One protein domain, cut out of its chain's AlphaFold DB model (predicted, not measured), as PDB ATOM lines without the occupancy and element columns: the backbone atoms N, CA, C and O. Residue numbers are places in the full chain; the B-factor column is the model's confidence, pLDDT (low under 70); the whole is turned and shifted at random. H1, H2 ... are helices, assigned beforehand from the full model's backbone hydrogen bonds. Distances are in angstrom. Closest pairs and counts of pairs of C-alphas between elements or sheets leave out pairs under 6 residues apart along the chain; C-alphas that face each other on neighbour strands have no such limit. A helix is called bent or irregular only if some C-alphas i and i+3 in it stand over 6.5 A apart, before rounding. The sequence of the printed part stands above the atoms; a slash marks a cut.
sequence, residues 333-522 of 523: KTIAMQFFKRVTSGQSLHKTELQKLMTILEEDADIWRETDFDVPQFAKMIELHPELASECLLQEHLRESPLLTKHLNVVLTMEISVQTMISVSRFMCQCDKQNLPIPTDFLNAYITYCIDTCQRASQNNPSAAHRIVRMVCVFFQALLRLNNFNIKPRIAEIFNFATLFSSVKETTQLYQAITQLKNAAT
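This is residues 333 to 522 of the 523 residues of the protein "Hypothetical protein" of Bursaphelenchus okinawaensis (UniProt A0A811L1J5). The chain is wound in stacked helical turns, making a slab two helices thick. H2, H5, H7, H9 and H11 follow one another in one row and run the same way, while H6, H8 and H10 form a second row running back; H1, H3 and H4 complete the first-residue end. The printed part has 190 residues with eleven named helices, H1 to H11 in chain order, and no named strand: all helix. It is compact, with a radius of gyration of the C-alphas of 17.6 A and spans of 52 by 38 by 29 A.

H1, residues 333 to 344, begins with C-alpha 333 at (26.484, -51.444, -47.331). H2 is residues 351 to 363, H3 365 to 369, H4 375 to 384, H5 386 to 398 and H6 404 to 413. H7, residues 418 to 433, is 22.0 A long. H8, residues 440 to 460, is the longest at 30.4 A. H9, residues 462 to 479, spans 24.9 A, with a kink of 29 degrees near residue 469. H10, residues 488 to 500, is irregular: C-alphas 489 and 492 are 7.2 A apart. H11, residues 505 to 520, spans 23.9 A and ends with C-alpha 520 at (8.830, -42.541, -3.227).

H1 touches H2 at a steep tilt of 52 degrees, opposite ways; the closest C-alphas, of Ala 336 and Leu 357, are 5.7 A apart. H4 is the hub, touching H1, H5, H6 and H7. With residues 343 to 344 alone, H1 touches H4 about perpendicular, at 88 degrees, closest at the C-alphas of Thr 344 and Gln 377, 4.8 A. H5 to H11 form a bundle, helices grouped together, that is up and down, each running against the one before. H5 touches H7 the same way at a steep tilt of 38 degrees, closest at the C-alphas of Ser 390 and Ser 423, 4.7 A. H8 and H9 form a hairpin at a shallow tilt of 19 degrees, closest at the C-alphas of Ser 458 and Ala 465, 5.0 A. H1 and H11 are apart. Every O i to N i+4 pair is within hydrogen-bond range in H1, H2, H4, H5, H6, H7 and H8; the counts are 12 of 14 in H9, 7 of 9 in H10, 11 of 12 in H11 and 0 of 1 in H3, where 2 of 2 O i to N i+3 pairs are.

The C-alphas farthest apart, of Thr 334 and Thr 522, are 55.5 A apart. The printed part has no cut and no long link. The mean pLDDT of the printed part is 85.9; residues 460 to 464 and 520 to 522 are under 70.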
ATOM      1  N   LYS A 333      27.566 -52.351 -46.899       89.75
ATOM      2  CA  LYS A 333      26.484 -51.444 -47.331       89.75
ATOM      3  C   LYS A 333      25.576 -52.080 -48.387       89.75
ATOM      4  O   LYS A 333      24.348 -52.016 -48.270       89.75
ATOM      5  N   THR A 334      26.153 -52.745 -49.389       91.50
ATOM      6  CA  THR A 334      25.392 -53.484 -50.411       91.50
ATOM      7  C   THR A 334      24.556 -54.601 -49.779       91.50
ATOM      8  O   THR A 334      23.387 -54.782 -50.134       91.50
ATOM      9  N   ILE A 335      25.115 -55.323 -48.806       92.88
ATOM     10  CA  ILE A 335      24.422 -56.375 -48.049       92.88
ATOM     11  C   ILE A 335      23.277 -55.792 -47.209       92.88
ATOM     12  O   ILE A 335      22.165 -56.326 -47.247       92.88
ATOM     13  N   ALA A 336      23.502 -54.678 -46.507       93.81
ATOM     14  CA  ALA A 336      22.462 -54.002 -45.735       93.81
ATOM     15  C   ALA A 336      21.295 -53.549 -46.629       93.81
ATOM     16  O   ALA A 336      20.136 -53.841 -46.332       93.81
ATOM     17  N   MET A 337      21.593 -52.935 -47.777       92.75
ATOM     18  CA  MET A 337      20.580 -52.491 -48.741       92.75
ATOM     19  C   MET A 337      19.779 -53.664 -49.340       92.75
ATOM     20  O   MET A 337      18.563 -53.564 -49.528       92.75
ATOM     21  N   GLN A 338      20.421 -54.814 -49.588       93.31
ATOM     22  CA  GLN A 338      19.720 -56.042 -49.991       93.31
ATOM     23  C   GLN A 338      18.788 -56.568 -48.891       93.31
ATOM     24  O   GLN A 338      17.659 -56.969 -49.190       93.31
ATOM     25  N   PHE A 339      19.223 -56.558 -47.627       95.00
ATOM     26  CA  PHE A 339      18.381 -56.973 -46.505       95.00
ATOM     27  C   PHE A 339      17.198 -56.025 -46.284       95.00
ATOM     28  O   PHE A 339      16.072 -56.509 -46.156       95.00
ATOM     29  N   PHE A 340      17.396 -54.704 -46.342       94.19
ATOM     30  CA  PHE A 340      16.291 -53.744 -46.291       94.19
ATOM     31  C   PHE A 340      15.281 -53.990 -47.415       94.19
ATOM     32  O   PHE A 340      14.094 -54.137 -47.136       94.19
ATOM     33  N   LYS A 341      15.738 -54.158 -48.664       92.19
ATOM     34  CA  LYS A 341      14.859 -54.473 -49.804       92.19
ATOM     35  C   LYS A 341      14.056 -55.768 -49.611       92.19
ATOM     36  O   LYS A 341      12.916 -55.861 -50.071       92.19
ATOM     37  N   ARG A 342      14.617 -56.776 -48.933       94.19
ATOM     38  CA  ARG A 342      13.892 -58.004 -48.560       94.19
ATOM     39  C   ARG A 342      12.805 -57.717 -47.521       94.19
ATOM     40  O   ARG A 342      11.656 -58.082 -47.755       94.19
ATOM     41  N   VAL A 343      13.126 -57.000 -46.443       91.69
ATOM     42  CA  VAL A 343      12.153 -56.642 -45.393       91.69
ATOM     43  C   VAL A 343      11.010 -55.790 -45.951       91.69
ATOM     44  O   VAL A 343       9.842 -56.106 -45.721       91.69
ATOM     45  N   THR A 344      11.316 -54.761 -46.744       88.94
ATOM     46  CA  THR A 344      10.307 -53.852 -47.315       88.94
ATOM     47  C   THR A 344       9.432 -54.513 -48.383       88.94
ATOM     48  O   THR A 344       8.263 -54.161 -48.513       88.94
ATOM     49  N   SER A 345       9.943 -55.530 -49.090       90.25
ATOM     50  CA  SER A 345       9.137 -56.395 -49.973       90.25
ATOM     51  C   SER A 345       8.377 -57.509 -49.235       90.25
ATOM     52  O   SER A 345       7.691 -58.314 -49.869       90.25
ATOM     53  N   GLY A 346       8.440 -57.549 -47.901       88.44
ATOM     54  CA  GLY A 346       7.677 -58.475 -47.064       88.44
ATOM     55  C   GLY A 346       8.349 -59.825 -46.797       88.44
ATOM     56  O   GLY A 346       7.695 -60.726 -46.271       88.44
ATOM     57  N   GLN A 347       9.630 -59.985 -47.134       91.44
ATOM     58  CA  GLN A 347      10.406 -61.182 -46.813       91.44
ATOM     59  C   GLN A 347      11.074 -61.046 -45.443       91.44
ATOM     60  O   GLN A 347      11.811 -60.097 -45.188       91.44
ATOM     61  N   SER A 348      10.869 -62.033 -44.571       89.50
ATOM     62  CA  SER A 348      11.579 -62.090 -43.291       89.50
ATOM     63  C   SER A 348      13.063 -62.441 -43.482       89.50
ATOM     64  O   SER A 348      13.447 -63.162 -44.412       89.50
ATOM     65  N   LEU A 349      13.896 -61.929 -42.582       92.50
ATOM     66  CA  LEU A 349      15.307 -62.265 -42.437       92.50
ATOM     67  C   LEU A 349      15.476 -63.358 -41.379       92.50
ATOM     68  O   LEU A 349      14.846 -63.324 -40.318       92.50
ATOM     69  N   HIS A 350      16.372 -64.311 -41.624       92.25
ATOM     70  CA  HIS A 350      16.748 -65.280 -40.600       92.25
ATOM     71  C   HIS A 350      17.472 -64.576 -39.437       92.25
ATOM     72  O   HIS A 350      18.124 -63.552 -39.633       92.25
ATOM     73  N   LYS A 351      17.427 -65.136 -38.220       88.31
ATOM     74  CA  LYS A 351      18.015 -64.505 -37.017       88.31
ATOM     75  C   LYS A 351      19.480 -64.080 -37.206       88.31
ATOM     76  O   LYS A 351      19.880 -63.024 -36.734       88.31
ATOM     77  N   THR A 352      20.257 -64.890 -37.921       93.19
ATOM     78  CA  THR A 352      21.662 -64.627 -38.275       93.19
ATOM     79  C   THR A 352      21.831 -63.498 -39.294       93.19
ATOM     80  O   THR A 352      22.797 -62.747 -39.209       93.19
ATOM     81  N   GLU A 353      20.899 -63.354 -40.239       94.19
ATOM     82  CA  GLU A 353      20.884 -62.256 -41.216       94.19
ATOM     83  C   GLU A 353      20.516 -60.936 -40.532       94.19
ATOM     84  O   GLU A 353      21.205 -59.941 -40.724       94.19
ATOM     85  N   LEU A 354      19.494 -60.949 -39.665       91.44
ATOM     86  CA  LEU A 354      19.107 -59.788 -38.863       91.44
ATOM     87  C   LEU A 354      20.239 -59.351 -37.923       91.44
ATOM     88  O   LEU A 354      20.518 -58.163 -37.825       91.44
ATOM     89  N   GLN A 355      20.925 -60.291 -37.264       91.88
ATOM     90  CA  GLN A 355      22.103 -59.969 -36.451       91.88
ATOM     91  C   GLN A 355      23.221 -59.344 -37.292       91.88
ATOM     92  O   GLN A 355      23.757 -58.319 -36.884       91.88
ATOM     93  N   LYS A 356      23.526 -59.895 -38.479       93.75
ATOM     94  CA  LYS A 356      24.517 -59.295 -39.386       93.75
ATOM     95  C   LYS A 356      24.106 -57.877 -39.813       93.75
ATOM     96  O   LYS A 356      24.949 -56.989 -39.798       93.75
ATOM     97  N   LEU A 357      22.834 -57.664 -40.159       94.00
ATOM     98  CA  LEU A 357      22.301 -56.344 -40.507       94.00
ATOM     99  C   LEU A 357      22.482 -55.350 -39.353       94.00
ATOM    100  O   LEU A 357      23.035 -54.281 -39.571       94.00
ATOM    101  N   MET A 358      22.078 -55.712 -38.131       91.38
ATOM    102  CA  MET A 358      22.232 -54.836 -36.964       91.38
ATOM    103  C   MET A 358      23.703 -54.488 -36.697       91.38
ATOM    104  O   MET A 358      23.994 -53.325 -36.465       91.38
ATOM    105  N   THR A 359      24.636 -55.443 -36.806       93.38
ATOM    106  CA  THR A 359      26.076 -55.157 -36.654       93.38
ATOM    107  C   THR A 359      26.599 -54.202 -37.730       93.38
ATOM    108  O   THR A 359      27.320 -53.271 -37.398       93.38
ATOM    109  N   ILE A 360      26.203 -54.369 -38.998       92.81
ATOM    110  CA  ILE A 360      26.589 -53.429 -40.067       92.81
ATOM    111  C   ILE A 360      26.064 -52.016 -39.771       92.81
ATOM    112  O   ILE A 360      26.785 -51.045 -39.958       92.81
ATOM    113  N   LEU A 361      24.831 -51.897 -39.275       90.44
ATOM    114  CA  LEU A 361      24.200 -50.612 -38.950       90.44
ATOM    115  C   LEU A 361      24.739 -49.970 -37.658       90.44
ATOM    116  O   LEU A 361      24.595 -48.763 -37.474       90.44
ATOM    117  N   GLU A 362      25.338 -50.763 -36.766       87.38
ATOM    118  CA  GLU A 362      26.106 -50.294 -35.604       87.38
ATOM    119  C   GLU A 362      27.517 -49.814 -36.008       87.38
ATOM    120  O   GLU A 362      28.045 -48.897 -35.379       87.38
ATOM    121  N   GLU A 363      28.120 -50.405 -37.050       88.62
ATOM    122  CA  GLU A 363      29.429 -50.007 -37.600       88.62
ATOM    123  C   GLU A 363      29.339 -48.794 -38.553       88.62
ATOM    124  O   GLU A 363      30.213 -47.926 -38.508       88.62
ATOM    125  N   ASP A 364      28.287 -48.698 -39.377       86.50
ATOM    126  CA  ASP A 364      28.051 -47.600 -40.327       86.50
ATOM    127  C   ASP A 364      26.604 -47.068 -40.252       86.50
ATOM    128  O   ASP A 364      25.659 -47.596 -40.852       86.50
ATOM    129  N   ALA A 365      26.440 -45.955 -39.531       82.62
ATOM    130  CA  ALA A 365      25.164 -45.260 -39.387       82.62
ATOM    131  C   ALA A 365      24.746 -44.459 -40.641       82.62
ATOM    132  O   ALA A 365      23.590 -44.032 -40.732       82.62
ATOM    133  N   ASP A 366      25.630 -44.257 -41.626       85.50
ATOM    134  CA  ASP A 366      25.311 -43.482 -42.832       85.50
ATOM    135  C   ASP A 366      24.419 -44.253 -43.804       85.50
ATOM    136  O   ASP A 366      23.662 -43.645 -44.562       85.50
ATOM    137  N   ILE A 367      24.379 -45.580 -43.687       88.06
ATOM    138  CA  ILE A 367      23.424 -46.446 -44.389       88.06
ATOM    139  C   ILE A 367      21.971 -46.026 -44.087       88.06
ATOM    140  O   ILE A 367      21.115 -46.054 -44.978       88.06
ATOM    141  N   TRP A 368      21.685 -45.546 -42.871       87.19
ATOM    142  CA  TRP A 368      20.376 -44.983 -42.521       87.19
ATOM    143  C   TRP A 368      20.072 -43.648 -43.217       87.19
ATOM    144  O   TRP A 368      18.913 -43.237 -43.251       87.19
ATOM    145  N   ARG A 369      21.077 -42.913 -43.718       82.25
ATOM    146  CA  ARG A 369      20.895 -41.649 -44.468       82.25
ATOM    147  C   ARG A 369      20.556 -41.884 -45.940       82.25
ATOM    148  O   ARG A 369      20.016 -40.991 -46.581       82.25
ATOM    149  N   GLU A 370      20.854 -43.074 -46.452       83.44
ATOM    150  CA  GLU A 370      20.556 -43.498 -47.825       83.44
ATOM    151  C   GLU A 370      19.317 -44.409 -47.912       83.44
ATOM    152  O   GLU A 370      18.988 -44.915 -48.986       83.44
ATOM    153  N   THR A 371      18.620 -44.622 -46.792       83.69
ATOM    154  CA  THR A 371      17.399 -45.431 -46.707       83.69
ATOM    155  C   THR A 371      16.221 -44.604 -46.199       83.69
ATOM    156  O   THR A 371      16.082 -44.346 -45.006       83.69
ATOM    157  N   ASP A 372      15.334 -44.236 -47.124       85.50
ATOM    158  CA  ASP A 372      14.008 -43.701 -46.814       85.50
ATOM    159  C   ASP A 372      12.972 -44.822 -46.940       85.50
ATOM    160  O   ASP A 372      12.856 -45.464 -47.989       85.50
ATOM    161  N   PHE A 373      12.186 -45.037 -45.886       88.12
ATOM    162  CA  PHE A 373      11.056 -45.966 -45.896       88.12
ATOM    163  C   PHE A 373       9.745 -45.196 -46.070       88.12
ATOM    164  O   PHE A 373       9.559 -44.118 -45.506       88.12
ATOM    165  N   ASP A 374       8.824 -45.743 -46.865       83.62
ATOM    166  CA  ASP A 374       7.450 -45.241 -46.911       83.62
ATOM    167  C   ASP A 374       6.578 -45.871 -45.805       83.62
ATOM    168  O   ASP A 374       6.963 -46.827 -45.131       83.62
ATOM    169  N   VAL A 375       5.374 -45.324 -45.609       85.38
ATOM    170  CA  VAL A 375       4.432 -45.780 -44.571       85.38
ATOM    171  C   VAL A 375       4.115 -47.289 -44.671       85.38
ATOM    172  O   VAL A 375       4.252 -47.975 -43.653       85.38
ATOM    173  N   PRO A 376       3.735 -47.846 -45.843       84.19
ATOM    174  CA  PRO A 376       3.597 -49.295 -46.030       84.19
ATOM    175  C   PRO A 376       4.855 -50.110 -45.699       84.19
ATOM    176  O   PRO A 376       4.759 -51.135 -45.022       84.19
ATOM    177  N   GLN A 377       6.030 -49.673 -46.154       89.88
ATOM    178  CA  GLN A 377       7.302 -50.365 -45.934       89.88
ATOM    179  C   GLN A 377       7.686 -50.388 -44.450       89.88
ATOM    180  O   GLN A 377       8.101 -51.427 -43.932       89.88
ATOM    181  N   PHE A 378       7.487 -49.273 -43.745       90.69
ATOM    182  CA  PHE A 378       7.733 -49.172 -42.310       90.69
ATOM    183  C   PHE A 378       6.754 -50.032 -41.493       90.69
ATOM    184  O   PHE A 378       7.178 -50.752 -40.585       90.69
ATOM    185  N   ALA A 379       5.465 -50.059 -41.859       85.56
ATOM    186  CA  ALA A 379       4.497 -50.986 -41.263       85.56
ATOM    187  C   ALA A 379       4.930 -52.453 -41.451       85.56
ATOM    188  O   ALA A 379       4.908 -53.239 -40.500       85.56
ATOM    189  N   LYS A 380       5.408 -52.810 -42.653       87.06
ATOM    190  CA  LYS A 380       5.936 -54.149 -42.959       87.06
ATOM    191  C   LYS A 380       7.166 -54.503 -42.120       87.06
ATOM    192  O   LYS A 380       7.287 -55.632 -41.645       87.06
ATOM    193  N   MET A 381       8.049 -53.533 -41.897       92.81
ATOM    194  CA  MET A 381       9.219 -53.689 -41.035       92.81
ATOM    195  C   MET A 381       8.825 -53.928 -39.570       92.81
ATOM    196  O   MET A 381       9.414 -54.805 -38.942       92.81
ATOM    197  N   ILE A 382       7.795 -53.249 -39.045       91.81
ATOM    198  CA  ILE A 382       7.249 -53.537 -37.704       91.81
ATOM    199  C   ILE A 382       6.708 -54.970 -37.621       91.81
ATOM    200  O   ILE A 382       7.035 -55.682 -36.673       91.81
ATOM    201  N   GLU A 383       5.898 -55.405 -38.592       89.25
ATOM    202  CA  GLU A 383       5.304 -56.755 -38.605       89.25
ATOM    203  C   GLU A 383       6.354 -57.878 -38.567       89.25
ATOM    204  O   GLU A 383       6.127 -58.914 -37.935       89.25
ATOM    205  N   LEU A 384       7.485 -57.682 -39.254       90.31
ATOM    206  CA  LEU A 384       8.523 -58.700 -39.440       90.31
ATOM    207  C   LEU A 384       9.657 -58.622 -38.407       90.31
ATOM    208  O   LEU A 384      10.088 -59.659 -37.901       90.31
ATOM    209  N   HIS A 385      10.157 -57.418 -38.119       92.75
ATOM    210  CA  HIS A 385      11.374 -57.168 -37.338       92.75
ATOM    211  C   HIS A 385      11.222 -55.896 -36.476       92.75
ATOM    212  O   HIS A 385      11.815 -54.857 -36.791       92.75
ATOM    213  N   PRO A 386      10.447 -55.943 -35.377       92.25
ATOM    214  CA  PRO A 386      10.185 -54.772 -34.538       92.25
ATOM    215  C   PRO A 386      11.454 -54.193 -33.887       92.25
ATOM    216  O   PRO A 386      11.508 -52.999 -33.593       92.25
ATOM    217  N   GLU A 387      12.513 -54.991 -33.712       87.94
ATOM    218  CA  GLU A 387      13.827 -54.504 -33.285       87.94
ATOM    219  C   GLU A 387      14.467 -53.569 -34.324       87.94
ATOM    220  O   GLU A 387      14.982 -52.515 -33.953       87.94
ATOM    221  N   LEU A 388      14.377 -53.907 -35.615       92.56
ATOM    222  CA  LEU A 388      14.880 -53.069 -36.710       92.56
ATOM    223  C   LEU A 388      14.029 -51.799 -36.861       92.56
ATOM    224  O   LEU A 388      14.571 -50.712 -37.040       92.56
ATOM    225  N   ALA A 389      12.706 -51.914 -36.699       94.88
ATOM    226  CA  ALA A 389      11.807 -50.760 -36.687       94.88
ATOM    227  C   ALA A 389      12.113 -49.790 -35.527       94.88
ATOM    228  O   ALA A 389      12.082 -48.575 -35.722       94.88
ATOM    229  N   SER A 390      12.438 -50.305 -34.333       94.19
ATOM    230  CA  SER A 390      12.835 -49.459 -33.196       94.19
ATOM    231  C   SER A 390      14.160 -48.728 -33.424       94.19
ATOM    232  O   SER A 390      14.283 -47.570 -33.032       94.19
ATOM    233  N   GLU A 391      15.114 -49.368 -34.110       91.94
ATOM    234  CA  GLU A 391      16.379 -48.734 -34.483       91.94
ATOM    235  C   GLU A 391      16.160 -47.656 -35.548       91.94
ATOM    236  O   GLU A 391      16.655 -46.546 -35.398       91.94
ATOM    237  N   CYS A 392      15.328 -47.923 -36.559       93.94
ATOM    238  CA  CYS A 392      14.931 -46.928 -37.557       93.94
ATOM    239  C   CYS A 392      14.371 -45.652 -36.897       93.94
ATOM    240  O   CYS A 392      14.833 -44.552 -37.200       93.94
ATOM    241  N   LEU A 393      13.443 -45.792 -35.939       95.12
ATOM    242  CA  LEU A 393      12.893 -44.659 -35.177       95.12
ATOM    243  C   LEU A 393      13.962 -43.926 -34.350       95.12
ATOM    244  O   LEU A 393      13.955 -42.697 -34.298       95.12
ATOM    245  N   LEU A 394      14.889 -44.656 -33.719       93.94
ATOM    246  CA  LEU A 394      15.997 -44.059 -32.966       93.94
ATOM    247  C   LEU A 394      16.897 -43.215 -33.869       93.94
ATOM    248  O   LEU A 394      17.218 -42.078 -33.532       93.94
ATOM    249  N   GLN A 395      17.263 -43.752 -35.029       93.00
ATOM    250  CA  GLN A 395      18.132 -43.085 -35.989       93.00
ATOM    251  C   GLN A 395      17.432 -41.881 -36.622       93.00
ATOM    252  O   GLN A 395      18.051 -40.838 -36.810       93.00
ATOM    253  N   GLU A 396      16.144 -41.980 -36.949       92.44
ATOM    254  CA  GLU A 396      15.343 -40.829 -37.389       92.44
ATOM    255  C   GLU A 396      15.269 -39.727 -36.328       92.44
ATOM    256  O   GLU A 396      15.401 -38.553 -36.672       92.44
ATOM    257  N   HIS A 397      15.127 -40.091 -35.053       93.88
ATOM    258  CA  HIS A 397      15.089 -39.146 -33.935       93.88
ATOM    259  C   HIS A 397      16.442 -38.467 -33.685       93.88
ATOM    260  O   HIS A 397      16.499 -37.245 -33.577       93.88
ATOM    261  N   LEU A 398      17.541 -39.231 -33.701       92.25
ATOM    262  CA  LEU A 398      18.919 -38.725 -33.601       92.25
ATOM    263  C   LEU A 398      19.281 -37.694 -34.684       92.25
ATOM    264  O   LEU A 398      20.160 -36.863 -34.470       92.25
ATOM    265  N   ARG A 399      18.635 -37.775 -35.852       90.00
ATOM    266  CA  ARG A 399      18.911 -36.939 -37.032       90.00
ATOM    267  C   ARG A 399      17.833 -35.880 -37.290       90.00
ATOM    268  O   ARG A 399      17.862 -35.260 -38.349       90.00
ATOM    269  N   GLU A 400      16.879 -35.711 -36.370       89.50
ATOM    270  CA  GLU A 400      15.722 -34.805 -36.506       89.50
ATOM    271  C   GLU A 400      14.950 -35.001 -37.834       89.50
ATOM    272  O   GLU A 400      14.470 -34.055 -38.463       89.50
ATOM    273  N   SER A 401      14.841 -36.254 -38.291       90.12
ATOM    274  CA  SER A 401      14.297 -36.593 -39.610       90.12
ATOM    275  C   SER A 401      12.811 -36.221 -39.745       90.12
ATOM    276  O   SER A 401      12.001 -36.596 -38.889       90.12
ATOM    277  N   PRO A 402      12.385 -35.609 -40.871       84.75
ATOM    278  CA  PRO A 402      10.974 -35.324 -41.140       84.75
ATOM    279  C   PRO A 402      10.123 -36.592 -41.356       84.75
ATOM    280  O   PRO A 402       8.895 -36.498 -41.456       84.75
ATOM    281  N   LEU A 403      10.745 -37.775 -41.451       87.31
ATOM    282  CA  LEU A 403      10.044 -39.059 -41.511       87.31
ATOM    283  C   LEU A 403       9.572 -39.547 -40.135       87.31
ATOM    284  O   LEU A 403       8.529 -40.200 -40.080       87.31
ATOM    285  N   LEU A 404      10.231 -39.143 -39.039       90.31
ATOM    286  CA  LEU A 404       9.923 -39.614 -37.682       90.31
ATOM    287  C   LEU A 404       8.429 -39.477 -37.360       90.31
ATOM    288  O   LEU A 404       7.765 -40.447 -37.002       90.31
ATOM    289  N   THR A 405       7.856 -38.287 -37.556       86.19
ATOM    290  CA  THR A 405       6.430 -38.031 -37.293       86.19
ATOM    291  C   THR A 405       5.511 -38.901 -38.155       86.19
ATOM    292  O   THR A 405       4.445 -39.310 -37.695       86.19
ATOM    293  N   LYS A 406       5.904 -39.227 -39.395       83.69
ATOM    294  CA  LYS A 406       5.127 -40.129 -40.262       83.69
ATOM    295  C   LYS A 406       5.155 -41.550 -39.704       83.69
ATOM    296  O   LYS A 406       4.092 -42.140 -39.540       83.69
ATOM    297  N   HIS A 407       6.333 -42.066 -39.363       89.25
ATOM    298  CA  HIS A 407       6.517 -43.417 -38.830       89.25
ATOM    299  C   HIS A 407       5.888 -43.615 -37.447       89.25
ATOM    300  O   HIS A 407       5.201 -44.612 -37.222       89.25
ATOM    301  N   LEU A 408       5.985 -42.625 -36.558       87.69
ATOM    302  CA  LEU A 408       5.253 -42.614 -35.288       87.69
ATOM    303  C   LEU A 408       3.725 -42.627 -35.497       87.69
ATOM    304  O   LEU A 408       3.013 -43.341 -34.789       87.69
ATOM    305  N   ASN A 409       3.211 -41.924 -36.511       83.06
ATOM    306  CA  ASN A 409       1.792 -42.005 -36.871       83.06
ATOM    307  C   ASN A 409       1.394 -43.383 -37.429       83.06
ATOM    308  O   ASN A 409       0.296 -43.843 -37.123       83.06
ATOM    309  N   VAL A 410       2.269 -44.092 -38.161       83.56
ATOM    310  CA  VAL A 410       2.003 -45.488 -38.574       83.56
ATOM    311  C   VAL A 410       1.724 -46.359 -37.352       83.56
ATOM    312  O   VAL A 410       0.704 -47.046 -37.308       83.56
ATOM    313  N   VAL A 411       2.563 -46.260 -36.316       81.94
ATOM    314  CA  VAL A 411       2.410 -47.025 -35.066       81.94
ATOM    315  C   VAL A 411       1.074 -46.745 -34.359       81.94
ATOM    316  O   VAL A 411       0.507 -47.660 -33.766       81.94
ATOM    317  N   LEU A 412       0.544 -45.518 -34.445       80.44
ATOM    318  CA  LEU A 412      -0.779 -45.152 -33.910       80.44
ATOM    319  C   LEU A 412      -1.957 -45.680 -34.752       80.44
ATOM    320  O   LEU A 412      -3.075 -45.755 -34.247       80.44
ATOM    321  N   THR A 413      -1.725 -46.034 -36.020       78.19
ATOM    322  CA  THR A 413      -2.751 -46.614 -36.914       78.19
ATOM    323  C   THR A 413      -2.752 -48.144 -36.949       78.19
ATOM    324  O   THR A 413      -3.769 -48.738 -37.307       78.19
ATOM    325  N   MET A 414      -1.645 -48.790 -36.573       79.75
ATOM    326  CA  MET A 414      -1.539 -50.250 -36.489       79.75
ATOM    327  C   MET A 414      -2.233 -50.802 -35.240       79.75
ATOM    328  O   MET A 414      -2.225 -50.177 -34.184       79.75
ATOM    329  N   GLU A 415      -2.768 -52.022 -35.331       80.44
ATOM    330  CA  GLU A 415      -3.345 -52.716 -34.175       80.44
ATOM    331  C   GLU A 415      -2.307 -53.000 -33.069       80.44
ATOM    332  O   GLU A 415      -1.109 -53.206 -33.312       80.44
ATOM    333  N   ILE A 416      -2.783 -53.072 -31.821       85.62
ATOM    334  CA  ILE A 416      -1.945 -53.461 -30.683       85.62
ATOM    335  C   ILE A 416      -1.549 -54.931 -30.811       85.62
ATOM    336  O   ILE A 416      -2.360 -55.843 -30.641       85.62
ATOM    337  N   SER A 417      -0.261 -55.144 -31.043       86.69
ATOM    338  CA  SER A 417       0.374 -56.441 -31.233       86.69
ATOM    339  C   SER A 417       1.649 -56.521 -30.396       86.69
ATOM    340  O   SER A 417       2.108 -55.531 -29.824       86.69
ATOM    341  N   VAL A 418       2.251 -57.711 -30.329       85.75
ATOM    342  CA  VAL A 418       3.569 -57.887 -29.698       85.75
ATOM    343  C   VAL A 418       4.614 -57.037 -30.430       85.75
ATOM    344  O   VAL A 418       5.461 -56.419 -29.795       85.75
ATOM    345  N   GLN A 419       4.502 -56.953 -31.754       85.62
ATOM    346  CA  GLN A 419       5.377 -56.201 -32.642       85.62
ATOM    347  C   GLN A 419       5.322 -54.697 -32.367       85.62
ATOM    348  O   GLN A 419       6.353 -54.110 -32.050       85.62
ATOM    349  N   THR A 420       4.134 -54.078 -32.402       88.00
ATOM    350  CA  THR A 420       4.002 -52.632 -32.131       88.00
ATOM    351  C   THR A 420       4.458 -52.284 -30.711       88.00
ATOM    352  O   THR A 420       5.170 -51.298 -30.518       88.00
ATOM    353  N   MET A 421       4.158 -53.142 -29.732       88.75
ATOM    354  CA  MET A 421       4.609 -52.984 -28.344       88.75
ATOM    355  C   MET A 421       6.131 -53.087 -28.174       88.75
ATOM    356  O   MET A 421       6.709 -52.291 -27.431       88.75
ATOM    357  N   ILE A 422       6.796 -54.030 -28.856       86.56
ATOM    358  CA  ILE A 422       8.266 -54.131 -28.849       86.56
ATOM    359  C   ILE A 422       8.877 -52.893 -29.503       86.56
ATOM    360  O   ILE A 422       9.754 -52.286 -28.888       86.56
ATOM    361  N   SER A 423       8.393 -52.484 -30.683       89.94
ATOM    362  CA  SER A 423       8.924 -51.326 -31.416       89.94
ATOM    363  C   SER A 423       8.925 -50.060 -30.555       89.94
ATOM    364  O   SER A 423       9.967 -49.422 -30.401       89.94
ATOM    365  N   VAL A 424       7.789 -49.731 -29.923       92.50
ATOM    366  CA  VAL A 424       7.682 -48.546 -29.052       92.50
ATOM    367  C   VAL A 424       8.515 -48.710 -27.786       92.50
ATOM    368  O   VAL A 424       9.323 -47.839 -27.471       92.50
ATOM    369  N   SER A 425       8.352 -49.815 -27.053       90.62
ATOM    370  CA  SER A 425       9.036 -50.018 -25.768       90.62
ATOM    371  C   SER A 425      10.561 -49.981 -25.919       90.62
ATOM    372  O   SER A 425      11.256 -49.362 -25.107       90.62
ATOM    373  N   ARG A 426      11.089 -50.578 -26.994       90.81
ATOM    374  CA  ARG A 426      12.520 -50.587 -27.298       90.81
ATOM    375  C   ARG A 426      13.026 -49.202 -27.708       90.81
ATOM    376  O   ARG A 426      14.007 -48.762 -27.113       90.81
ATOM    377  N   PHE A 427      12.325 -48.494 -28.596       94.31
ATOM    378  CA  PHE A 427      12.664 -47.117 -28.986       94.31
ATOM    379  C   PHE A 427      12.702 -46.169 -27.768       94.31
ATOM    380  O   PHE A 427      13.677 -45.439 -27.583       94.31
ATOM    381  N   MET A 428      11.715 -46.251 -26.863       92.31
ATOM    382  CA  MET A 428      11.707 -45.472 -25.612       92.31
ATOM    383  C   MET A 428      12.894 -45.811 -24.699       92.31
ATOM    384  O   MET A 428      13.551 -44.912 -24.177       92.31
ATOM    385  N   CYS A 429      13.209 -47.100 -24.531       90.81
ATOM    386  CA  CYS A 429      14.358 -47.534 -23.732       90.81
ATOM    387  C   CYS A 429      15.706 -47.139 -24.361       90.81
ATOM    388  O   CYS A 429      16.680 -46.958 -23.633       90.81
ATOM    389  N   GLN A 430      15.794 -47.038 -25.689       88.94
ATOM    390  CA  GLN A 430      16.991 -46.548 -26.377       88.94
ATOM    391  C   GLN A 430      17.156 -45.036 -26.192       88.94
ATOM    392  O   GLN A 430      18.258 -44.600 -25.867       88.94
ATOM    393  N   CYS A 431      16.065 -44.263 -26.277       92.81
ATOM    394  CA  CYS A 431      16.081 -42.833 -25.965       92.81
ATOM    395  C   CYS A 431      16.545 -42.567 -24.524       92.81
ATOM    396  O   CYS A 431      17.458 -41.772 -24.322       92.81
ATOM    397  N   ASP A 432      15.988 -43.274 -23.532       90.94
ATOM    398  CA  ASP A 432      16.383 -43.141 -22.116       90.94
ATOM    399  C   ASP A 432      17.878 -43.461 -21.910       90.94
ATOM    400  O   ASP A 432      18.608 -42.673 -21.313       90.94
ATOM    401  N   LYS A 433      18.373 -44.560 -22.501       90.62
ATOM    402  CA  LYS A 433      19.791 -44.965 -22.425       90.62
ATOM    403  C   LYS A 433      20.760 -43.986 -23.086       90.62
ATOM    404  O   LYS A 433      21.862 -43.808 -22.577       90.62
ATOM    405  N   GLN A 434      20.384 -43.402 -24.222       89.44
ATOM    406  CA  GLN A 434      21.200 -42.412 -24.936       89.44
ATOM    407  C   GLN A 434      20.969 -40.979 -24.429       89.44
ATOM    408  O   GLN A 434      21.534 -40.033 -24.970       89.44
ATOM    409  N   ASN A 435      20.167 -40.815 -23.371       90.56
ATOM    410  CA  ASN A 435      19.802 -39.533 -22.777       90.56
ATOM    411  C   ASN A 435      19.104 -38.560 -23.758       90.56
ATOM    412  O   ASN A 435      19.205 -37.341 -23.625       90.56
ATOM    413  N   LEU A 436      18.392 -39.109 -24.749       91.69
ATOM    414  CA  LEU A 436      17.635 -38.364 -25.756       91.69
ATOM    415  C   LEU A 436      16.240 -37.985 -25.229       91.69
ATOM    416  O   LEU A 436      15.627 -38.763 -24.488       91.69
ATOM    417  N   PRO A 437      15.686 -36.829 -25.641       88.88
ATOM    418  CA  PRO A 437      14.341 -36.421 -25.247       88.88
ATOM    419  C   PRO A 437      13.301 -37.363 -25.860       88.88
ATOM    420  O   PRO A 437      13.224 -37.505 -27.076       88.88
ATOM    421  N   ILE A 438      12.475 -37.998 -25.032       91.88
ATOM    422  CA  ILE A 438      11.410 -38.892 -25.504       91.88
ATOM    423  C   ILE A 438      10.284 -38.076 -26.179       91.88
ATOM    424  O   ILE A 438       9.779 -37.138 -25.548       91.88
ATOM    425  N   PRO A 439       9.831 -38.439 -27.405       88.88
ATOM    426  CA  PRO A 439       8.677 -37.831 -28.083       88.88
ATOM    427  C   PRO A 439       7.379 -37.920 -27.259       88.88
ATOM    428  O   PRO A 439       6.586 -38.858 -27.366       88.88
ATOM    429  N   THR A 440       7.173 -36.924 -26.399       89.12
ATOM    430  CA  THR A 440       6.183 -36.962 -25.314       89.12
ATOM    431  C   THR A 440       4.746 -36.934 -25.830       89.12
ATOM    432  O   THR A 440       3.906 -37.662 -25.303       89.12
ATOM    433  N   ASP A 441       4.460 -36.176 -26.890       84.38
ATOM    434  CA  ASP A 441       3.118 -36.114 -27.485       84.38
ATOM    435  C   ASP A 441       2.715 -37.448 -28.122       84.38
ATOM    436  O   ASP A 441       1.622 -37.953 -27.861       84.38
ATOM    437  N   PHE A 442       3.633 -38.071 -28.872       88.50
ATOM    438  CA  PHE A 442       3.444 -39.419 -29.408       88.50
ATOM    439  C   PHE A 442       3.217 -40.437 -28.286       88.50
ATOM    440  O   PHE A 442       2.252 -41.198 -28.339       88.50
ATOM    441  N   LEU A 443       4.061 -40.439 -27.248       92.81
ATOM    442  CA  LEU A 443       3.940 -41.415 -26.168       92.81
ATOM    443  C   LEU A 443       2.637 -41.225 -25.372       92.81
ATOM    444  O   LEU A 443       1.966 -42.204 -25.046       92.81
ATOM    445  N   ASN A 444       2.222 -39.982 -25.115       87.69
ATOM    446  CA  ASN A 444       0.936 -39.683 -24.487       87.69
ATOM    447  C   ASN A 444      -0.246 -40.150 -25.349       87.69
ATOM    448  O   ASN A 444      -1.156 -40.794 -24.815       87.69
ATOM    449  N   ALA A 445      -0.212 -39.895 -26.662       83.62
ATOM    450  CA  ALA A 445      -1.215 -40.388 -27.605       83.62
ATOM    451  C   ALA A 445      -1.260 -41.925 -27.641       83.62
ATOM    452  O   ALA A 445      -2.344 -42.506 -27.584       83.62
ATOM    453  N   TYR A 446      -0.100 -42.591 -27.635       90.56
ATOM    454  CA  TYR A 446      -0.004 -44.051 -27.626       90.56
ATOM    455  C   TYR A 446      -0.534 -44.659 -26.317       90.56
ATOM    456  O   TYR A 446      -1.243 -45.663 -26.356       90.56
ATOM    457  N   ILE A 447      -0.302 -44.020 -25.159       91.25
ATOM    458  CA  ILE A 447      -0.934 -44.405 -23.881       91.25
ATOM    459  C   ILE A 447      -2.469 -44.313 -23.985       91.25
ATOM    460  O   ILE A 447      -3.150 -45.265 -23.603       91.25
ATOM    461  N   THR A 448      -3.017 -43.215 -24.530       89.44
ATOM    462  CA  THR A 448      -4.476 -43.063 -24.725       89.44
ATOM    463  C   THR A 448      -5.021 -44.166 -25.632       89.44
ATOM    464  O   THR A 448      -5.990 -44.838 -25.276       89.44
ATOM    465  N   TYR A 449      -4.364 -44.393 -26.773       87.25
ATOM    466  CA  TYR A 449      -4.717 -45.427 -27.746       87.25
ATOM    467  C   TYR A 449      -4.713 -46.836 -27.130       87.25
ATOM    468  O   TYR A 449      -5.630 -47.623 -27.379       87.25
ATOM    469  N   CYS A 450      -3.735 -47.140 -26.271       92.00
ATOM    470  CA  CYS A 450      -3.664 -48.406 -25.542       92.00
ATOM    471  C   CYS A 450      -4.854 -48.616 -24.597       92.00
ATOM    472  O   CYS A 450      -5.463 -49.688 -24.602       92.00
ATOM    473  N   ILE A 451      -5.202 -47.596 -23.806       90.00
ATOM    474  CA  ILE A 451      -6.310 -47.664 -22.842       90.00
ATOM    475  C   ILE A 451      -7.646 -47.851 -23.574       90.00
ATOM    476  O   ILE A 451      -8.383 -48.789 -23.263       90.00
ATOM    477  N   ASP A 452      -7.929 -47.009 -24.570       87.69
ATOM    478  CA  ASP A 452      -9.169 -47.056 -25.351       87.69
ATOM    479  C   ASP A 452      -9.317 -48.381 -26.126       87.69
ATOM    480  O   ASP A 452     -10.367 -49.025 -26.077       87.69
ATOM    481  N   THR A 453      -8.247 -48.867 -26.761       85.38
ATOM    482  CA  THR A 453      -8.277 -50.154 -27.478       85.38
ATOM    483  C   THR A 453      -8.555 -51.325 -26.533       85.38
ATOM    484  O   THR A 453      -9.358 -52.199 -26.867       85.38
ATOM    485  N   CYS A 454      -7.976 -51.343 -25.326       87.44
ATOM    486  CA  CYS A 454      -8.316 -52.342 -24.309       87.44
ATOM    487  C   CYS A 454      -9.777 -52.243 -23.842       87.44
ATOM    488  O   CYS A 454     -10.425 -53.276 -23.662       87.44
ATOM    489  N   GLN A 455     -10.308 -51.030 -23.663       85.25
ATOM    490  CA  GLN A 455     -11.706 -50.815 -23.272       85.25
ATOM    491  C   GLN A 455     -12.676 -51.307 -24.354       85.25
ATOM    492  O   GLN A 455     -13.556 -52.118 -24.052       85.25
ATOM    493  N   ARG A 456     -12.467 -50.921 -25.621       79.69
ATOM    494  CA  ARG A 456     -13.260 -51.399 -26.770       79.69
ATOM    495  C   ARG A 456     -13.160 -52.916 -26.949       79.69
ATOM    496  O   ARG A 456     -14.179 -53.590 -27.097       79.69
ATOM    497  N   ALA A 457     -11.956 -53.488 -26.854       76.06
ATOM    498  CA  ALA A 457     -11.773 -54.939 -26.916       76.06
ATOM    499  C   ALA A 457     -12.532 -55.665 -25.791       76.06
ATOM    500  O   ALA A 457     -13.123 -56.717 -26.029       76.06
ATOM    501  N   SER A 458     -12.553 -55.099 -24.579       79.88
ATOM    502  CA  SER A 458     -13.237 -55.693 -23.426       79.88
ATOM    503  C   SER A 458     -14.759 -55.621 -23.500       79.88
ATOM    504  O   SER A 458     -15.414 -56.455 -22.878       79.88
ATOM    505  N   GLN A 459     -15.323 -54.656 -24.230       73.12
ATOM    506  CA  GLN A 459     -16.761 -54.597 -24.509       73.12
ATOM    507  C   GLN A 459     -17.173 -55.696 -25.500       73.12
ATOM    508  O   GLN A 459     -18.188 -56.354 -25.299       73.12
ATOM    509  N   ASN A 460     -16.351 -55.939 -26.526       65.00
ATOM    510  CA  ASN A 460     -16.654 -56.904 -27.587       65.00
ATOM    511  C   ASN A 460     -16.351 -58.361 -27.193       65.00
ATOM    512  O   ASN A 460     -17.130 -59.264 -27.488       65.00
ATOM    513  N   ASN A 461     -15.199 -58.621 -26.564       67.31
ATOM    514  CA  ASN A 461     -14.772 -59.963 -26.165       67.31
ATOM    515  C   ASN A 461     -13.799 -59.900 -24.965       67.31
ATOM    516  O   ASN A 461     -12.580 -59.806 -25.164       67.31
ATOM    517  N   PRO A 462     -14.302 -60.012 -23.719       66.38
ATOM    518  CA  PRO A 462     -13.484 -59.927 -22.502       66.38
ATOM    519  C   PRO A 462     -12.277 -60.883 -22.483       66.38
ATOM    520  O   PRO A 462     -11.183 -60.517 -22.050       66.38
ATOM    521  N   SER A 463     -12.445 -62.100 -23.007       56.09
ATOM    522  CA  SER A 463     -11.394 -63.127 -23.033       56.09
ATOM    523  C   SER A 463     -10.271 -62.810 -24.025       56.09
ATOM    524  O   SER A 463      -9.108 -63.116 -23.750       56.09
ATOM    525  N   ALA A 464     -10.593 -62.193 -25.166       59.16
ATOM    526  CA  ALA A 464      -9.593 -61.716 -26.120       59.16
ATOM    527  C   ALA A 464      -8.877 -60.462 -25.592       59.16
ATOM    528  O   ALA A 464      -7.647 -60.378 -25.670       59.16
ATOM    529  N   ALA A 465      -9.624 -59.541 -24.971       74.62
ATOM    530  CA  ALA A 465      -9.098 -58.311 -24.383       74.62
ATOM    531  C   ALA A 465      -7.984 -58.568 -23.360       74.62
ATOM    532  O   ALA A 465      -6.980 -57.859 -23.367       74.62
ATOM    533  N   HIS A 466      -8.091 -59.633 -22.553       80.94
ATOM    534  CA  HIS A 466      -7.036 -60.035 -21.615       80.94
ATOM    535  C   HIS A 466      -5.646 -60.165 -22.271       80.94
ATOM    536  O   HIS A 466      -4.649 -59.844 -21.626       80.94
ATOM    537  N   ARG A 467      -5.536 -60.604 -23.536       81.00
ATOM    538  CA  ARG A 467      -4.231 -60.697 -24.228       81.00
ATOM    539  C   ARG A 467      -3.630 -59.314 -24.489       81.00
ATOM    540  O   ARG A 467      -2.447 -59.115 -24.238       81.00
ATOM    541  N   ILE A 468      -4.456 -58.371 -24.936       85.50
ATOM    542  CA  ILE A 468      -4.060 -56.985 -25.215       85.50
ATOM    543  C   ILE A 468      -3.687 -56.278 -23.909       85.50
ATOM    544  O   ILE A 468      -2.600 -55.714 -23.804       85.50
ATOM    545  N   VAL A 469      -4.527 -56.410 -22.875       88.81
ATOM    546  CA  VAL A 469      -4.279 -55.849 -21.536       88.81
ATOM    547  C   VAL A 469      -2.936 -56.314 -20.973       88.81
ATOM    548  O   VAL A 469      -2.202 -55.496 -20.436       88.81
ATOM    549  N   ARG A 470      -2.561 -57.593 -21.128       87.75
ATOM    550  CA  ARG A 470      -1.243 -58.085 -20.683       87.75
ATOM    551  C   ARG A 470      -0.079 -57.351 -21.336       87.75
ATOM    552  O   ARG A 470       0.844 -56.951 -20.632       87.75
ATOM    553  N   MET A 471      -0.130 -57.166 -22.654       87.56
ATOM    554  CA  MET A 471       0.912 -56.444 -23.389       87.56
ATOM    555  C   MET A 471       0.990 -54.983 -22.925       87.56
ATOM    556  O   MET A 471       2.073 -54.502 -22.595       87.56
ATOM    557  N   VAL A 472      -0.164 -54.321 -22.787       94.19
ATOM    558  CA  VAL A 472      -0.267 -52.944 -22.277       94.19
ATOM    559  C   VAL A 472       0.247 -52.823 -20.832       94.19
ATOM    560  O   VAL A 472       0.949 -51.866 -20.517       94.19
ATOM    561  N   CYS A 473      -0.005 -53.802 -19.955       89.56
ATOM    562  CA  CYS A 473       0.550 -53.823 -18.597       89.56
ATOM    563  C   CYS A 473       2.081 -53.884 -18.594       89.56
ATOM    564  O   CYS A 473       2.716 -53.114 -17.875       89.56
ATOM    565  N   VAL A 474       2.678 -54.772 -19.396       86.50
ATOM    566  CA  VAL A 474       4.144 -54.886 -19.524       86.50
ATOM    567  C   VAL A 474       4.741 -53.592 -20.086       86.50
ATOM    568  O   VAL A 474       5.774 -53.128 -19.599       86.50
ATOM    569  N   PHE A 475       4.064 -52.968 -21.051       92.88
ATOM    570  CA  PHE A 475       4.447 -51.670 -21.598       92.88
ATOM    571  C   PHE A 475       4.396 -50.550 -20.549       92.88
ATOM    572  O   PHE A 475       5.397 -49.869 -20.339       92.88
ATOM    573  N   PHE A 476       3.299 -50.398 -19.802       95.25
ATOM    574  CA  PHE A 476       3.208 -49.392 -18.736       95.25
ATOM    575  C   PHE A 476       4.221 -49.630 -17.604       95.25
ATOM    576  O   PHE A 476       4.788 -48.670 -17.084       95.25
ATOM    577  N   GLN A 477       4.534 -50.886 -17.269       87.25
ATOM    578  CA  GLN A 477       5.636 -51.210 -16.353       87.25
ATOM    579  C   GLN A 477       7.018 -50.835 -16.920       87.25
ATOM    580  O   GLN A 477       7.939 -50.586 -16.145       87.25
ATOM    581  N   ALA A 478       7.211 -50.813 -18.243       89.00
ATOM    582  CA  ALA A 478       8.416 -50.250 -18.854       89.00
ATOM    583  C   ALA A 478       8.432 -48.719 -18.731       89.00
ATOM    584  O   ALA A 478       9.422 -48.177 -18.250       89.00
ATOM    585  N   LEU A 479       7.321 -48.036 -19.042       91.62
ATOM    586  CA  LEU A 479       7.228 -46.571 -18.944       91.62
ATOM    587  C   LEU A 479       7.474 -46.033 -17.527       91.62
ATOM    588  O   LEU A 479       8.140 -45.018 -17.369       91.62
ATOM    589  N   LEU A 480       6.986 -46.729 -16.495       89.81
ATOM    590  CA  LEU A 480       7.206 -46.371 -15.083       89.81
ATOM    591  C   LEU A 480       8.675 -46.484 -14.629       89.81
ATOM    592  O   LEU A 480       8.988 -46.059 -13.520       89.81
ATOM    593  N   ARG A 481       9.556 -47.078 -15.445       87.44
ATOM    594  CA  ARG A 481      10.996 -47.239 -15.174       87.44
ATOM    595  C   ARG A 481      11.888 -46.312 -16.007       87.44
ATOM    596  O   ARG A 481      13.100 -46.361 -15.830       87.44
ATOM    597  N   LEU A 482      11.316 -45.513 -16.910       87.12
ATOM    598  CA  LEU A 482      12.062 -44.521 -17.688       87.12
ATOM    599  C   LEU A 482      12.368 -43.310 -16.802       87.12
ATOM    600  O   LEU A 482      11.493 -42.824 -16.082       87.12
ATOM    601  N   ASN A 483      13.597 -42.810 -16.872       84.69
ATOM    602  CA  ASN A 483      14.056 -41.661 -16.093       84.69
ATOM    603  C   ASN A 483      13.734 -40.349 -16.822       84.69
ATOM    604  O   ASN A 483      13.335 -39.362 -16.202       84.69
ATOM    605  N   ASN A 484      13.828 -40.371 -18.153       85.31
ATOM    606  CA  ASN A 484      13.676 -39.207 -19.025       85.31
ATOM    607  C   ASN A 484      12.234 -38.964 -19.502       85.31
ATOM    608  O   ASN A 484      12.004 -38.155 -20.401       85.31
ATOM    609  N   PHE A 485      11.245 -39.641 -18.907       87.94
ATOM    610  CA  PHE A 485       9.830 -39.435 -19.211       87.94
ATOM    611  C   PHE A 485       9.028 -39.071 -17.959       87.94
ATOM    612  O   PHE A 485       8.916 -39.851 -17.013       87.94
ATOM    613  N   ASN A 486       8.398 -37.894 -17.964       85.19
ATOM    614  CA  ASN A 486       7.533 -37.471 -16.866       85.19
ATOM    615  C   ASN A 486       6.174 -38.188 -16.924       85.19
ATOM    616  O   ASN A 486       5.176 -37.632 -17.376       85.19
ATOM    617  N   ILE A 487       6.127 -39.415 -16.403       87.19
ATOM    618  CA  ILE A 487       4.911 -40.236 -16.313       87.19
ATOM    619  C   ILE A 487       3.826 -39.629 -15.396       87.19
ATOM    620  O   ILE A 487       2.655 -40.000 -15.504       87.19
ATOM    621  N   LYS A 488       4.178 -38.687 -14.499       82.56
ATOM    622  CA  LYS A 488       3.299 -38.189 -13.415       82.56
ATOM    623  C   LYS A 488       1.896 -37.747 -13.869       82.56
ATOM    624  O   LYS A 488       0.946 -38.172 -13.210       82.56
ATOM    625  N   PRO A 489       1.708 -36.984 -14.968       85.12
ATOM    626  CA  PRO A 489       0.377 -36.571 -15.424       85.12
ATOM    627  C   PRO A 489      -0.529 -37.751 -15.806       85.12
ATOM    628  O   PRO A 489      -1.744 -37.665 -15.659       85.12
ATOM    629  N   ARG A 490       0.058 -38.868 -16.254       85.12
ATOM    630  CA  ARG A 490      -0.649 -40.054 -16.771       85.12
ATOM    631  C   ARG A 490      -0.865 -41.136 -15.705       85.12
ATOM    632  O   ARG A 490      -1.612 -42.085 -15.940       85.12
ATOM    633  N   ILE A 491      -0.270 -40.998 -14.512       82.19
ATOM    634  CA  ILE A 491      -0.394 -41.975 -13.411       82.19
ATOM    635  C   ILE A 491      -1.858 -42.251 -13.049       82.19
ATOM    636  O   ILE A 491      -2.199 -43.395 -12.759       82.19
ATOM    637  N   ALA A 492      -2.728 -41.236 -13.053       79.06
ATOM    638  CA  ALA A 492      -4.141 -41.413 -12.714       79.06
ATOM    639  C   ALA A 492      -4.879 -42.299 -13.737       79.06
ATOM    640  O   ALA A 492      -5.606 -43.210 -13.348       79.06
ATOM    641  N   GLU A 493      -4.639 -42.087 -15.032       82.94
ATOM    642  CA  GLU A 493      -5.226 -42.884 -16.117       82.94
ATOM    643  C   GLU A 493      -4.726 -44.333 -16.086       82.94
ATOM    644  O   GLU A 493      -5.522 -45.269 -16.144       82.94
ATOM    645  N   ILE A 494      -3.415 -44.528 -15.907       85.56
ATOM    646  CA  ILE A 494      -2.785 -45.855 -15.844       85.56
ATOM    647  C   ILE A 494      -3.224 -46.619 -14.578       85.56
ATOM    648  O   ILE A 494      -3.441 -47.831 -14.621       85.56
ATOM    649  N   PHE A 495      -3.417 -45.921 -13.454       80.12
ATOM    650  CA  PHE A 495      -3.977 -46.501 -12.230       80.12
ATOM    651  C   PHE A 495      -5.434 -46.940 -12.434       80.12
ATOM    652  O   PHE A 495      -5.775 -48.078 -12.119       80.12
ATOM    653  N   ASN A 496      -6.271 -46.085 -13.033       80.00
ATOM    654  CA  ASN A 496      -7.660 -46.421 -13.357       80.00
ATOM    655  C   ASN A 496      -7.750 -47.612 -14.326       80.00
ATOM    656  O   ASN A 496      -8.595 -48.487 -14.140       80.00
ATOM    657  N   PHE A 497      -6.853 -47.690 -15.314       84.81
ATOM    658  CA  PHE A 497      -6.708 -48.847 -16.201       84.81
ATOM    659  C   PHE A 497      -6.383 -50.132 -15.420       84.81
ATOM    660  O   PHE A 497      -7.041 -51.154 -15.621       84.81
ATOM    661  N   ALA A 498      -5.418 -50.087 -14.493       77.88
ATOM    662  CA  ALA A 498      -5.055 -51.243 -13.673       77.88
ATOM    663  C   ALA A 498      -6.226 -51.723 -12.791       77.88
ATOM    664  O   ALA A 498      -6.460 -52.927 -12.689       77.88
ATOM    665  N   THR A 499      -7.001 -50.798 -12.214       74.94
ATOM    666  CA  THR A 499      -8.221 -51.112 -11.450       74.94
ATOM    667  C   THR A 499      -9.314 -51.725 -12.334       74.94
ATOM    668  O   THR A 499      -9.900 -52.745 -11.963       74.94
ATOM    669  N   LEU A 500      -9.563 -51.146 -13.516       79.50
ATOM    670  CA  LEU A 500     -10.577 -51.615 -14.468       79.50
ATOM    671  C   LEU A 500     -10.305 -53.050 -14.946       79.50
ATOM    672  O   LEU A 500     -11.241 -53.832 -15.095       79.50
ATOM    673  N   PHE A 501      -9.032 -53.405 -15.133       77.31
ATOM    674  CA  PHE A 501      -8.599 -54.732 -15.576       77.31
ATOM    675  C   PHE A 501      -7.981 -55.588 -14.456       77.31
ATOM    676  O   PHE A 501      -7.110 -56.428 -14.695       77.31
ATOM    677  N   SER A 502      -8.457 -55.418 -13.222       78.12
ATOM    678  CA  SER A 502      -8.026 -56.174 -12.031       78.12
ATOM    679  C   SER A 502      -8.193 -57.705 -12.131       78.12
ATOM    680  O   SER A 502      -7.589 -58.446 -11.357       78.12
ATOM    681  N   SER A 503      -8.948 -58.212 -13.116       70.88
ATOM    682  CA  SER A 503      -9.028 -59.641 -13.464       70.88
ATOM    683  C   SER A 503      -7.750 -60.210 -14.106       70.88
ATOM    684  O   SER A 503      -7.550 -61.430 -14.113       70.88
ATOM    685  N   VAL A 504      -6.888 -59.360 -14.671       75.44
ATOM    686  CA  VAL A 504      -5.663 -59.746 -15.385       75.44
ATOM    687  C   VAL A 504      -4.475 -59.671 -14.427       75.44
ATOM    688  O   VAL A 504      -4.143 -58.598 -13.950       75.44
ATOM    689  N   LYS A 505      -3.796 -60.796 -14.161       76.62
ATOM    690  CA  LYS A 505      -2.723 -60.909 -13.140       76.62
ATOM    691  C   LYS A 505      -1.635 -59.832 -13.241       76.62
ATOM    692  O   LYS A 505      -1.062 -59.419 -12.237       76.62
ATOM    693  N   GLU A 506      -1.341 -59.405 -14.459       79.25
ATOM    694  CA  GLU A 506      -0.318 -58.427 -14.800       79.25
ATOM    695  C   GLU A 506      -0.672 -56.993 -14.331       79.25
ATOM    696  O   GLU A 506       0.236 -56.177 -14.140       79.25
ATOM    697  N   THR A 507      -1.952 -56.682 -14.057       76.31
ATOM    698  CA  THR A 507      -2.345 -55.393 -13.449       76.31
ATOM    699  C   THR A 507      -1.960 -55.293 -11.976       76.31
ATOM    700  O   THR A 507      -1.640 -54.197 -11.527       76.31
ATOM    701  N   THR A 508      -1.878 -56.403 -11.232       76.00
ATOM    702  CA  THR A 508      -1.401 -56.399  -9.835       76.00
ATOM    703  C   THR A 508       0.036 -55.881  -9.733       76.00
ATOM    704  O   THR A 508       0.347 -55.068  -8.867       76.00
ATOM    705  N   GLN A 509       0.910 -56.310 -10.649       79.25
ATOM    706  CA  GLN A 509       2.303 -55.851 -10.712       79.25
ATOM    707  C   GLN A 509       2.391 -54.374 -11.121       79.25
ATOM    708  O   GLN A 509       3.139 -53.605 -10.519       79.25
ATOM    709  N   LEU A 510       1.577 -53.955 -12.099       85.19
ATOM    710  CA  LEU A 510       1.471 -52.553 -12.509       85.19
ATOM    711  C   LEU A 510       0.995 -51.659 -11.346       85.19
ATOM    712  O   LEU A 510       1.580 -50.609 -11.092       85.19
ATOM    713  N   TYR A 511      -0.016 -52.103 -10.596       78.56
ATOM    714  CA  TYR A 511      -0.533 -51.412  -9.415       78.56
ATOM    715  C   TYR A 511       0.545 -51.242  -8.333       78.56
ATOM    716  O   TYR A 511       0.710 -50.151  -7.788       78.56
ATOM    717  N   GLN A 512       1.312 -52.301  -8.048       79.75
ATOM    718  CA  GLN A 512       2.421 -52.251  -7.091       79.75
ATOM    719  C   GLN A 512       3.495 -51.238  -7.512       79.75
ATOM    720  O   GLN A 512       3.898 -50.419  -6.686       79.75
ATOM    721  N   ALA A 513       3.896 -51.229  -8.789       81.88
ATOM    722  CA  ALA A 513       4.870 -50.271  -9.317       81.88
ATOM    723  C   ALA A 513       4.387 -48.811  -9.186       81.88
ATOM    724  O   ALA A 513       5.136 -47.946  -8.733       81.88
ATOM    725  N   ILE A 514       3.114 -48.536  -9.500       84.06
ATOM    726  CA  ILE A 514       2.519 -47.196  -9.341       84.06
ATOM    727  C   ILE A 514       2.500 -46.765  -7.870       84.06
ATOM    728  O   ILE A 514       2.800 -45.613  -7.559       84.06
ATOM    729  N   THR A 515       2.146 -47.670  -6.955       77.75
ATOM    730  CA  THR A 515       2.105 -47.378  -5.516       77.75
ATOM    731  C   THR A 515       3.500 -47.107  -4.953       77.75
ATOM    732  O   THR A 515       3.671 -46.143  -4.211       77.75
ATOM    733  N   GLN A 516       4.513 -47.884  -5.347       79.81
ATOM    734  CA  GLN A 516       5.910 -47.622  -4.975       79.81
ATOM    735  C   GLN A 516       6.364 -46.233  -5.446       79.81
ATOM    736  O   GLN A 516       6.928 -45.476  -4.659       79.81
ATOM    737  N   LEU A 517       6.043 -45.861  -6.690       79.06
ATOM    738  CA  LEU A 517       6.408 -44.564  -7.267       79.06
ATOM    739  C   LEU A 517       5.675 -43.386  -6.593       79.06
ATOM    740  O   LEU A 517       6.268 -42.325  -6.407       79.06
ATOM    741  N   LYS A 518       4.420 -43.572  -6.154       72.56
ATOM    742  CA  LYS A 518       3.701 -42.586  -5.322       72.56
ATOM    743  C   LYS A 518       4.360 -42.402  -3.951       72.56
ATOM    744  O   LYS A 518       4.576 -41.266  -3.546       72.56
ATOM    745  N   ASN A 519       4.714 -43.496  -3.275       70.38
ATOM    746  CA  ASN A 519       5.315 -43.457  -1.937       70.38
ATOM    747  C   ASN A 519       6.741 -42.870  -1.953       70.38
ATOM    748  O   ASN A 519       7.131 -42.158  -1.029       70.38
ATOM    749  N   ALA A 520       7.505 -43.124  -3.019       64.75
ATOM    750  CA  ALA A 520       8.830 -42.541  -3.227       64.75
ATOM    751  C   ALA A 520       8.798 -41.027  -3.515       64.75
ATOM    752  O   ALA A 520       9.812 -40.366  -3.352       64.75
ATOM    753  N   ALA A 521       7.651 -40.474  -3.929       55.72
ATOM    754  CA  ALA A 521       7.472 -39.039  -4.177       55.72
ATOM    755  C   ALA A 521       6.959 -38.253  -2.951       55.72
ATOM    756  O   ALA A 521       6.720 -37.050  -3.056       55.72
ATOM    757  N   THR A 522       6.746 -38.929  -1.816       43.06
ATOM    758  CA  THR A 522       6.339 -38.337  -0.523       43.06
ATOM    759  C   THR A 522       7.472 -38.277   0.511       43.06
ATOM    760  O   THR A 522       7.224 -37.926   1.665       43.06
TER     761      THR A 522